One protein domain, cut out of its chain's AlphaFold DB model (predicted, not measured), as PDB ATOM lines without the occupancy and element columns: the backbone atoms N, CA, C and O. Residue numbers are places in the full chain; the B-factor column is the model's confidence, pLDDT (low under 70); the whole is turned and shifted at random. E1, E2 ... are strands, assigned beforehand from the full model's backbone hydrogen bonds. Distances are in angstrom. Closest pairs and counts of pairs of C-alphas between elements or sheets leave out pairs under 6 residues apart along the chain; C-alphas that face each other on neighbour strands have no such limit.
ATOM      1  N   ASN A  11      53.841 -11.378 -25.371       88.81
ATOM      2  CA  ASN A  11      54.266 -10.607 -24.215       88.81
ATOM      3  C   ASN A  11      53.025 -10.232 -23.408       88.81
ATOM      4  O   ASN A  11      52.124  -9.586 -23.939       88.81
ATOM      5  N   ILE A  12      52.992 -10.644 -22.142       86.50
ATOM      6  CA  ILE A  12      51.907 -10.355 -21.206       86.50
ATOM      7  C   ILE A  12      52.502  -9.597 -20.024       86.50
ATOM      8  O   ILE A  12      53.430 -10.065 -19.362       86.50
ATOM      9  N   GLY A  13      51.949  -8.422 -19.754       86.00
ATOM     10  CA  GLY A  13      52.221  -7.624 -18.570       86.00
ATOM     11  C   GLY A  13      50.934  -7.270 -17.837       86.00
ATOM     12  O   GLY A  13      49.834  -7.492 -18.335       86.00
ATOM     13  N   LEU A  14      51.083  -6.683 -16.653       83.38
ATOM     14  CA  LEU A  14      49.975  -6.130 -15.882       83.38
ATOM     15  C   LEU A  14      50.086  -4.604 -15.879       83.38
ATOM     16  O   LEU A  14      51.139  -4.056 -15.534       83.38
ATOM     17  N   GLY A  15      49.017  -3.933 -16.292       83.25
ATOM     18  CA  GLY A  15      48.868  -2.488 -16.224       83.25
ATOM     19  C   GLY A  15      48.684  -1.991 -14.790       83.25
ATOM     20  O   GLY A  15      48.407  -2.753 -13.864       83.25
ATOM     21  N   ALA A  16      48.845  -0.681 -14.590       82.62
ATOM     22  CA  ALA A  16      48.650  -0.049 -13.280       82.62
ATOM     23  C   ALA A  16      47.182  -0.075 -12.805       82.62
ATOM     24  O   ALA A  16      46.911   0.089 -11.621       82.62
ATOM     25  N   ASP A  17      46.257  -0.278 -13.737       80.56
ATOM     26  CA  ASP A  17      44.820  -0.457 -13.538       80.56
ATOM     27  C   ASP A  17      44.432  -1.903 -13.190       80.56
ATOM     28  O   ASP A  17      43.266  -2.171 -12.915       80.56
ATOM     29  N   GLY A  18      45.396  -2.830 -13.176       78.81
ATOM     30  CA  GLY A  18      45.133  -4.251 -12.977       78.81
ATOM     31  C   GLY A  18      44.606  -4.956 -14.226       78.81
ATOM     32  O   GLY A  18      44.171  -6.094 -14.117       78.81
ATOM     33  N   CYS A  19      44.659  -4.327 -15.405       80.12
ATOM     34  CA  CYS A  19      44.314  -4.978 -16.667       80.12
ATOM     35  C   CYS A  19      45.543  -5.658 -17.278       80.12
ATOM     36  O   CYS A  19      46.669  -5.163 -17.166       80.12
ATOM     37  N   PHE A  20      45.342  -6.766 -17.991       84.38
ATOM     38  CA  PHE A  20      46.410  -7.336 -18.804       84.38
ATOM     39  C   PHE A  20      46.775  -6.396 -19.956       84.38
ATOM     40  O   PHE A  20      45.908  -5.904 -20.678       84.38
ATOM     41  N   LEU A  21      48.077  -6.181 -20.136       88.94
ATOM     42  CA  LEU A  21      48.673  -5.497 -21.276       88.94
ATOM     43  C   LEU A  21      49.371  -6.541 -22.138       88.94
ATOM     44  O   LEU A  21      50.342  -7.155 -21.695       88.94
ATOM     45  N   ILE A  22      48.883  -6.741 -23.358       90.31
ATOM     46  CA  ILE A  22      49.317  -7.850 -24.207       90.31
ATOM     47  C   ILE A  22      49.837  -7.320 -25.532       90.31
ATOM     48  O   ILE A  22      49.246  -6.417 -26.123       90.31
ATOM     49  N   CYS A  23      50.915  -7.923 -26.018       91.50
ATOM     50  CA  CYS A  23      51.333  -7.839 -27.408       91.50
ATOM     51  C   CYS A  23      51.540  -9.257 -27.944       91.50
ATOM     52  O   CYS A  23      52.217 -10.053 -27.291       91.50
ATOM     53  N   PHE A  24      50.985  -9.571 -29.114       92.06
ATOM     54  CA  PHE A  24      51.138 -10.892 -29.721       92.06
ATOM     55  C   PHE A  24      51.299 -10.834 -31.240       92.06
ATOM     56  O   PHE A  24      50.778  -9.930 -31.899       92.06
ATOM     57  N   HIS A  25      51.992 -11.839 -31.768       94.12
ATOM     58  CA  HIS A  25      52.047 -12.194 -33.180       94.12
ATOM     59  C   HIS A  25      51.947 -13.719 -33.276       94.12
ATOM     60  O   HIS A  25      52.898 -14.432 -32.959       94.12
ATOM     61  N   LEU A  26      50.754 -14.212 -33.604       94.56
ATOM     62  CA  LEU A  26      50.406 -15.627 -33.532       94.56
ATOM     63  C   LEU A  26      50.423 -16.258 -34.920       94.56
ATOM     64  O   LEU A  26      49.871 -15.702 -35.872       94.56
ATOM     65  N   TYR A  27      51.006 -17.448 -34.987       94.62
ATOM     66  CA  TYR A  27      51.056 -18.299 -36.168       94.62
ATOM     67  C   TYR A  27      50.294 -19.594 -35.909       94.62
ATOM     68  O   TYR A  27      50.190 -20.029 -34.760       94.62
ATOM     69  N   ASP A  28      49.802 -20.218 -36.972       95.00
ATOM     70  CA  ASP A  28      49.291 -21.585 -36.923       95.00
ATOM     71  C   ASP A  28      50.416 -22.627 -37.101       95.00
ATOM     72  O   ASP A  28      51.593 -22.300 -37.293       95.00
ATOM     73  N   SER A  29      50.042 -23.906 -37.068       93.94
ATOM     74  CA  SER A  29      50.953 -25.042 -37.259       93.94
ATOM     75  C   SER A  29      51.579 -25.138 -38.659       93.94
ATOM     76  O   SER A  29      52.520 -25.907 -38.857       93.94
ATOM     77  N   SER A  30      51.115 -24.348 -39.631       93.88
ATOM     78  CA  SER A  30      51.750 -24.206 -40.948       93.88
ATOM     79  C   SER A  30      52.769 -23.059 -41.001       93.88
ATOM     80  O   SER A  30      53.494 -22.920 -41.988       93.88
ATOM     81  N   GLY A  31      52.855 -22.253 -39.937       91.62
ATOM     82  CA  GLY A  31      53.674 -21.045 -39.883       91.62
ATOM     83  C   GLY A  31      53.002 -19.835 -40.534       91.62
ATOM     84  O   GLY A  31      53.659 -18.812 -40.751       91.62
ATOM     85  N   CYS A  32      51.708 -19.921 -40.851       93.75
ATOM     86  CA  CYS A  32      50.951 -18.809 -41.405       93.75
ATOM     87  C   CYS A  32      50.485 -17.860 -40.288       93.75
ATOM     88  O   CYS A  32      50.017 -18.313 -39.241       93.75
ATOM     89  N   PRO A  33      50.611 -16.532 -40.479       93.25
ATOM     90  CA  PRO A  33      50.168 -15.561 -39.486       93.25
ATOM     91  C   PRO A  33      48.644 -15.612 -39.346       93.25
ATOM     92  O   PRO A  33      47.916 -15.492 -40.331       93.25
ATOM     93  N   THR A  34      48.171 -15.773 -38.113       94.94
ATOM     94  CA  THR A  34      46.743 -15.850 -37.774       94.94
ATOM     95  C   THR A  34      46.235 -14.544 -37.169       94.94
ATOM     96  O   THR A  34      45.158 -14.077 -37.531       94.94
ATOM     97  N   ALA A  35      46.994 -13.937 -36.250       93.56
ATOM     98  CA  ALA A  35      46.576 -12.714 -35.569       93.56
ATOM     99  C   ALA A  35      47.767 -11.893 -35.058       93.56
ATOM    100  O   ALA A  35      48.767 -12.447 -34.599       93.56
ATOM    101  N   GLU A  36      47.627 -10.567 -35.060       93.56
ATOM    102  CA  GLU A  36      48.569  -9.639 -34.431       93.56
ATOM    103  C   GLU A  36      47.829  -8.516 -33.698       93.56
ATOM    104  O   GLU A  36      46.762  -8.077 -34.127       93.56
ATOM    105  N   SER A  37      48.390  -8.037 -32.587       89.56
ATOM    106  CA  SER A  37      47.788  -6.943 -31.807       89.56
ATOM    107  C   SER A  37      48.224  -5.544 -32.261       89.56
ATOM    108  O   SER A  37      47.694  -4.549 -31.766       89.56
ATOM    109  N   GLY A  38      49.223  -5.440 -33.149       84.81
ATOM    110  CA  GLY A  38      49.803  -4.166 -33.604       84.81
ATOM    111  C   GLY A  38      50.570  -3.378 -32.527       84.81
ATOM    112  O   GLY A  38      50.996  -2.249 -32.773       84.81
ATOM    113  N   GLY A  39      50.749  -3.948 -31.330       87.12
ATOM    114  CA  GLY A  39      51.392  -3.307 -30.185       87.12
ATOM    115  C   GLY A  39      50.859  -3.802 -28.841       87.12
ATOM    116  O   GLY A  39      50.059  -4.737 -28.777       87.12
ATOM    117  N   ILE A  40      51.325  -3.169 -27.760       89.12
ATOM    118  CA  ILE A  40      50.833  -3.433 -26.402       89.12
ATOM    119  C   ILE A  40      49.462  -2.772 -26.238       89.12
ATOM    120  O   ILE A  40      49.369  -1.545 -26.286       89.12
ATOM    121  N   SER A  41      48.439  -3.585 -25.984       88.81
ATOM    122  CA  SER A  41      47.049  -3.141 -25.833       88.81
ATOM    123  C   SER A  41      46.373  -3.813 -24.630       88.81
ATOM    124  O   SER A  41      46.758  -4.930 -24.264       88.81
ATOM    125  N   PRO A  42      45.386  -3.154 -23.994       89.31
ATOM    126  CA  PRO A  42      44.591  -3.756 -22.931       89.31
ATOM    127  C   PRO A  42      43.508  -4.689 -23.490       89.31
ATOM    128  O   PRO A  42      42.882  -4.375 -24.500       89.31
ATOM    129  N   PHE A  43      43.250  -5.798 -22.792       87.69
ATOM    130  CA  PHE A  43      42.172  -6.750 -23.107       87.69
ATOM    131  C   PHE A  43      41.363  -7.066 -21.837       87.69
ATOM    132  O   PHE A  43      41.570  -8.112 -21.221       87.69
ATOM    133  N   PRO A  44      40.489  -6.144 -21.387       87.06
ATOM    134  CA  PRO A  44      39.793  -6.264 -20.101       87.06
ATOM    135  C   PRO A  44      38.776  -7.409 -20.061       87.06
ATOM    136  O   PRO A  44      38.540  -7.972 -18.999       87.06
ATOM    137  N   ASP A  45      38.215  -7.781 -21.212       89.69
ATOM    138  CA  ASP A  45      37.256  -8.885 -21.342       89.69
ATOM    139  C   ASP A  45      37.944 -10.222 -21.682       89.69
ATOM    140  O   ASP A  45      37.286 -11.202 -22.032       89.69
ATOM    141  N   GLY A  46      39.277 -10.262 -21.595       90.19
ATOM    142  CA  GLY A  46      40.082 -11.368 -22.087       90.19
ATOM    143  C   GLY A  46      40.248 -11.351 -23.607       90.19
ATOM    144  O   GLY A  46      39.832 -10.427 -24.313       90.19
ATOM    145  N   VAL A  47      40.911 -12.379 -24.126       92.94
ATOM    146  CA  VAL A  47      41.084 -12.590 -25.560       92.94
ATOM    147  C   VAL A  47      41.108 -14.078 -25.868       92.94
ATOM    148  O   VAL A  47      41.842 -14.840 -25.244       92.94
ATOM    149  N   ARG A  48      40.326 -14.481 -26.870       95.56
ATOM    150  CA  ARG A  48      40.342 -15.835 -27.416       95.56
ATOM    151  C   ARG A  48      40.625 -15.777 -28.911       95.56
ATOM    152  O   ARG A  48      39.931 -15.072 -29.641       95.56
ATOM    153  N   ILE A  49      41.652 -16.497 -29.344       95.44
ATOM    154  CA  ILE A  49      42.104 -16.552 -30.733       95.44
ATOM    155  C   ILE A  49      42.245 -18.015 -31.125       95.44
ATOM    156  O   ILE A  49      43.064 -18.744 -30.561       95.44
ATOM    157  N   ASP A  50      41.462 -18.406 -32.122       96.75
ATOM    158  CA  ASP A  50      41.511 -19.716 -32.753       96.75
ATOM    159  C   ASP A  50      42.069 -19.565 -34.190       96.75
ATOM    160  O   ASP A  50      41.897 -18.520 -34.827       96.75
ATOM    161  N   SER A  51      42.760 -20.586 -34.699       94.94
ATOM    162  CA  SER A  51      43.225 -20.651 -36.089       94.94
ATOM    163  C   SER A  51      42.058 -20.862 -37.058       94.94
ATOM    164  O   SER A  51      40.942 -21.199 -36.652       94.94
ATOM    165  N   SER A  52      42.309 -20.720 -38.364       91.62
ATOM    166  CA  SER A  52      41.298 -21.008 -39.396       91.62
ATOM    167  C   SER A  52      40.755 -22.436 -39.329       91.62
ATOM    168  O   SER A  52      39.613 -22.678 -39.718       91.62
ATOM    169  N   ASP A  53      41.561 -23.362 -38.810       91.94
ATOM    170  CA  ASP A  53      41.231 -24.780 -38.692       91.94
ATOM    171  C   ASP A  53      40.567 -25.112 -37.341       91.94
ATOM    172  O   ASP A  53      40.230 -26.267 -37.073       91.94
ATOM    173  N   GLY A  54      40.345 -24.100 -36.492       93.06
ATOM    174  CA  GLY A  54      39.691 -24.226 -35.189       93.06
ATOM    175  C   GLY A  54      40.621 -24.637 -34.046       93.06
ATOM    176  O   GLY A  54      40.142 -25.027 -32.981       93.06
ATOM    177  N   GLU A  55      41.938 -24.573 -34.242       94.56
ATOM    178  CA  GLU A  55      42.907 -24.809 -33.172       94.56
ATOM    179  C   GLU A  55      43.007 -23.585 -32.258       94.56
ATOM    180  O   GLU A  55      43.196 -22.470 -32.731       94.56
ATOM    181  N   LEU A  56      42.955 -23.783 -30.940       95.88
ATOM    182  CA  LEU A  56      43.164 -22.695 -29.988       95.88
ATOM    183  C   LEU A  56      44.632 -22.246 -29.977       95.88
ATOM    184  O   LEU A  56      45.503 -23.022 -29.578       95.88
ATOM    185  N   LEU A  57      44.887 -20.976 -30.299       96.25
ATOM    186  CA  LEU A  57      46.225 -20.377 -30.243       96.25
ATOM    187  C   LEU A  57      46.465 -19.603 -28.944       96.25
ATOM    188  O   LEU A  57      47.534 -19.726 -28.345       96.25
ATOM    189  N   LEU A  58      45.481 -18.830 -28.484       95.94
ATOM    190  CA  LEU A  58      45.561 -18.072 -27.234       95.94
ATOM    191  C   LEU A  58      44.175 -17.941 -26.604       95.94
ATOM    192  O   LEU A  58      43.254 -17.445 -27.244       95.94
ATOM    193  N   ASP A  59      44.055 -18.345 -25.346       95.75
ATOM    194  CA  ASP A  59      42.915 -18.067 -24.476       95.75
ATOM    195  C   ASP A  59      43.447 -17.384 -23.217       95.75
ATOM    196  O   ASP A  59      44.055 -18.020 -22.347       95.75
ATOM    197  N   LEU A  60      43.271 -16.068 -23.158       92.44
ATOM    198  CA  LEU A  60      43.521 -15.274 -21.972       92.44
ATOM    199  C   LEU A  60      42.173 -14.887 -21.352       92.44
ATOM    200  O   LEU A  60      41.464 -14.063 -21.933       92.44
ATOM    201  N   PRO A  61      41.835 -15.415 -20.170       91.31
ATOM    202  CA  PRO A  61      40.618 -15.032 -19.464       91.31
ATOM    203  C   PRO A  61      40.621 -13.562 -19.024       91.31
ATOM    204  O   PRO A  61      41.675 -12.942 -18.870       91.31
ATOM    205  N   ALA A  62      39.431 -13.019 -18.761       88.50
ATOM    206  CA  ALA A  62      39.279 -11.699 -18.148       88.50
ATOM    207  C   ALA A  62      39.748 -11.693 -16.681       88.50
ATOM    208  O   ALA A  62      40.227 -10.680 -16.168       88.50
ATOM    209  N   GLU A  63      39.610 -12.825 -15.982       87.88
ATOM    210  CA  GLU A  63      40.010 -12.949 -14.587       87.88
ATOM    211  C   GLU A  63      41.530 -13.117 -14.436       87.88
ATOM    212  O   GLU A  63      42.136 -14.024 -15.002       87.88
ATOM    213  N   LEU A  64      42.143 -12.285 -13.589       79.31
ATOM    214  CA  LEU A  64      43.594 -12.286 -13.352       79.31
ATOM    215  C   LEU A  64      44.146 -13.606 -12.795       79.31
ATOM    216  O   LEU A  64      45.296 -13.946 -13.065       79.31
ATOM    217  N   ASP A  65      43.341 -14.326 -12.015       82.44
ATOM    218  CA  ASP A  65      43.734 -15.585 -11.372       82.44
ATOM    219  C   ASP A  65      43.357 -16.820 -12.204       82.44
ATOM    220  O   ASP A  65      43.595 -17.955 -11.782       82.44
ATOM    221  N   ALA A  66      42.739 -16.622 -13.371       87.75
ATOM    222  CA  ALA A  66      42.367 -17.720 -14.242       87.75
ATOM    223  C   ALA A  66      43.544 -18.160 -15.118       87.75
ATOM    224  O   ALA A  66      44.467 -17.412 -15.449       87.75
ATOM    225  N   ASN A  67      43.510 -19.436 -15.484       90.75
ATOM    226  CA  ASN A  67      44.615 -20.068 -16.177       90.75
ATOM    227  C   ASN A  67      44.632 -19.710 -17.664       90.75
ATOM    228  O   ASN A  67      43.624 -19.839 -18.357       90.75
ATOM    229  N   ILE A  68      45.814 -19.347 -18.158       90.94
ATOM    230  CA  ILE A  68      46.044 -19.008 -19.564       90.94
ATOM    231  C   ILE A  68      46.312 -20.287 -20.359       90.94
ATOM    232  O   ILE A  68      47.190 -21.084 -19.997       90.94
ATOM    233  N   GLN A  69      45.600 -20.451 -21.471       95.38
ATOM    234  CA  GLN A  69      45.829 -21.540 -22.418       95.38
ATOM    235  C   GLN A  69      46.423 -20.984 -23.709       95.38
ATOM    236  O   GLN A  69      46.071 -19.889 -24.141       95.38
ATOM    237  N   TYR A  70      47.347 -21.717 -24.322       94.88
ATOM    238  CA  TYR A  70      47.951 -21.289 -25.583       94.88
ATOM    239  C   TYR A  70      48.633 -22.437 -26.327       94.88
ATOM    240  O   TYR A  70      49.139 -23.374 -25.708       94.88
ATOM    241  N   HIS A  71      48.738 -22.288 -27.645       95.00
ATOM    242  CA  HIS A  71      49.666 -23.014 -28.510       95.00
ATOM    243  C   HIS A  71      50.444 -21.986 -29.328       95.00
ATOM    244  O   HIS A  71      49.877 -21.272 -30.149       95.00
ATOM    245  N   LEU A  72      51.746 -21.872 -29.063       93.06
ATOM    246  CA  LEU A  72      52.596 -20.869 -29.699       93.06
ATOM    247  C   LEU A  72      53.508 -21.528 -30.726       93.06
ATOM    248  O   LEU A  72      54.424 -22.273 -30.365       93.06
ATOM    249  N   TYR A  73      53.267 -21.202 -31.991       92.06
ATOM    250  CA  TYR A  73      54.075 -21.613 -33.132       92.06
ATOM    251  C   TYR A  73      55.003 -20.484 -33.578       92.06
ATOM    252  O   TYR A  73      54.712 -19.305 -33.372       92.06
ATOM    253  N   ASN A  74      56.127 -20.840 -34.195       89.75
ATOM    254  CA  ASN A  74      56.946 -19.882 -34.936       89.75
ATOM    255  C   ASN A  74      56.494 -19.784 -36.405       89.75
ATOM    256  O   ASN A  74      55.698 -20.585 -36.892       89.75
ATOM    257  N   ARG A  75      57.086 -18.849 -37.150       89.88
ATOM    258  CA  ARG A  75      56.867 -18.679 -38.597       89.88
ATOM    259  C   ARG A  75      57.196 -19.894 -39.483       89.88
ATOM    260  O   ARG A  75      56.928 -19.854 -40.679       89.88
ATOM    261  N   SER A  76      57.860 -20.913 -38.939       88.94
ATOM    262  CA  SER A  76      58.158 -22.174 -39.628       88.94
ATOM    263  C   SER A  76      57.106 -23.255 -39.337       88.94
ATOM    264  O   SER A  76      57.236 -24.362 -39.850       88.94
ATOM    265  N   GLY A  77      56.103 -22.960 -38.501       89.81
ATOM    266  CA  GLY A  77      55.084 -23.913 -38.050       89.81
ATOM    267  C   GLY A  77      55.542 -24.818 -36.904       89.81
ATOM    268  O   GLY A  77      54.853 -25.769 -36.542       89.81
ATOM    269  N   GLU A  78      56.705 -24.559 -36.300       89.88
ATOM    270  CA  GLU A  78      57.202 -25.371 -35.189       89.88
ATOM    271  C   GLU A  78      56.565 -24.922 -33.870       89.88
ATOM    272  O   GLU A  78      56.623 -23.742 -33.511       89.88
ATOM    273  N   LEU A  79      56.003 -25.874 -33.117       91.19
ATOM    274  CA  LEU A  79      55.454 -25.614 -31.787       91.19
ATOM    275  C   LEU A  79      56.584 -25.283 -30.804       91.19
ATOM    276  O   LEU A  79      57.416 -26.132 -30.470       91.19
ATOM    277  N   LEU A  80      56.587 -24.054 -30.296       89.88
ATOM    278  CA  LEU A  80      57.569 -23.590 -29.321       89.88
ATOM    279  C   LEU A  80      57.147 -23.893 -27.889       89.88
ATOM    280  O   LEU A  80      57.979 -24.262 -27.064       89.88
ATOM    281  N   THR A  81      55.872 -23.691 -27.567       91.44
ATOM    282  CA  THR A  81      55.330 -23.942 -26.229       91.44
ATOM    283  C   THR A  81      53.819 -24.066 -26.268       91.44
ATOM    284  O   THR A  81      53.158 -23.499 -27.136       91.44
ATOM    285  N   SER A  82      53.270 -24.807 -25.314       93.38
ATOM    286  CA  SER A  82      51.828 -24.929 -25.122       93.38
ATOM    287  C   SER A  82      51.471 -24.936 -23.646       93.38
ATOM    288  O   SER A  82      52.256 -25.398 -22.817       93.38
ATOM    289  N   SER A  83      50.287 -24.440 -23.319       94.06
ATOM    290  CA  SER A  83      49.698 -24.504 -21.985       94.06
ATOM    291  C   SER A  83      48.244 -24.923 -22.116       94.06
ATOM    292  O   SER A  83      47.492 -24.287 -22.849       94.06
ATOM    293  N   ASP A  84      47.845 -25.962 -21.384       92.38
ATOM    294  CA  ASP A  84      46.433 -26.345 -21.207       92.38
ATOM    295  C   ASP A  84      45.793 -25.651 -19.988       92.38
ATOM    296  O   ASP A  84      44.706 -26.009 -19.540       92.38
ATOM    297  N   GLY A  85      46.489 -24.657 -19.426       88.75
ATOM    298  CA  GLY A  85      46.087 -23.939 -18.223       88.75
ATOM    299  C   GLY A  85      46.451 -24.658 -16.921       88.75
ATOM    300  O   GLY A  85      46.403 -24.051 -15.859       88.75
ATOM    301  N   VAL A  86      46.869 -25.921 -16.966       90.31
ATOM    302  CA  VAL A  86      47.345 -26.660 -15.783       90.31
ATOM    303  C   VAL A  86      48.841 -26.930 -15.891       90.31
ATOM    304  O   VAL A  86      49.582 -26.822 -14.914       90.31
ATOM    305  N   CYS A  87      49.291 -27.257 -17.095       90.31
ATOM    306  CA  CYS A  87      50.637 -27.682 -17.408       90.31
ATOM    307  C   CYS A  87      51.157 -26.919 -18.624       90.31
ATOM    308  O   CYS A  87      50.553 -26.934 -19.696       90.31
ATOM    309  N   THR A  88      52.345 -26.333 -18.489       90.62
ATOM    310  CA  THR A  88      53.086 -25.778 -19.624       90.62
ATOM    311  C   THR A  88      54.071 -26.811 -20.168       90.62
ATOM    312  O   THR A  88      54.906 -27.338 -19.429       90.62
ATOM    313  N   ARG A  89      54.011 -27.083 -21.475       90.00
ATOM    314  CA  ARG A  89      55.005 -27.876 -22.207       90.00
ATOM    315  C   ARG A  89      55.890 -26.951 -23.023       90.00
ATOM    316  O   ARG A  89      55.403 -26.246 -23.899       90.00
ATOM    317  N   ILE A  90      57.189 -27.005 -22.755       84.50
ATOM    318  CA  ILE A  90      58.195 -26.170 -23.410       84.50
ATOM    319  C   ILE A  90      58.914 -26.997 -24.476       84.50
ATOM    320  O   ILE A  90      59.461 -28.060 -24.179       84.50
ATOM    321  N   GLY A  91      58.903 -26.509 -25.713       78.19
ATOM    322  CA  GLY A  91      59.650 -27.078 -26.825       78.19
ATOM    323  C   GLY A  91      61.153 -26.774 -26.730       78.19
ATOM    324  O   GLY A  91      61.565 -25.818 -26.069       78.19
TER     325      GLY A  91
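Overview. This is residues 11 to 91 of the 114 residues of an uncharacterized protein of Chloroflexi bacterium RBG_13_60_13 (UniProt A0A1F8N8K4). Two antiparallel sheets stand partly face to face as a small sandwich: E1, E2 and E3 make one layer, and the twisted E4, E5, E6, E7 and E8 the other. E2 and E3 meet E4, E5 and E6 across the gap, while E1 at one end and E7 and E8 at the other reach past this overlap. The 81 printed residues hold no named helix and eight named strands, E1 to E8, and both sheets follow the chain order. The class is all strand, though 39 of the 81 residues, under half, are in named strands. The whole is compact, with a radius of gyration of the C-alphas of 12.5 A and spans of 37 by 29 by 21 A.

Along the chain. Find C-alpha 11 at (54.266, -10.607, -24.215), where E1, residues 11 to 14, begins. E2, residues 20 to 27, is the longest strand at 21.1 A and bends by 50 degrees at residue 23. Next come E3, residues 33 to 36, and E4, residues 47 to 50, which starts at C-alpha 47, (41.084, -12.590, -25.560). E5 holds residues 56 to 60, E6 residues 69 to 73 over 13.5 A, and E7 residues 79 to 84 over 13.9 A. E8, residues 88 to 90, ends at C-alpha 90, (58.195, -26.170, -23.410).

Arrangement. Each sheet is a meander, each strand the antiparallel neighbour of the one before. At the hairpin of E1 and E2, look for N 13 and O 21, 2.8 A apart; at that of E2 and E3, for N 26 and O 35, 2.8 A. E2 is staggered, pairing with E1 over residues 20 to 23 and with E3 over 25 to 27. In the other sheet, N 49 and O 58 of E4 and E5 are 2.8 A apart, N 59 and O 69 of E5 and E6 2.8 A, N 72 and O 81 of E6 and E7 2.9 A, and N 89 and O 82 of E8 and E7 2.8 A. The directions of E5 and E6 differ by 134 degrees. Between the sheets, the closest C-alphas of E2 and E6 are those of Tyr 27 and Tyr 73, 5.4 A. E1 and E8 are apart.

Size, cuts and confidence. The two C-alphas farthest apart are those of Asp 17 and Ser 30, 36.9 A. The five-stranded sheet is twisted, with C-alphas up to 4.5 A off its best plane. The printed part has no cut, and no link is long; the short link from E3 to E4, 10 residues, changes sheets. The mean pLDDT of the printed part is 90.3, and no printed residue is under 70.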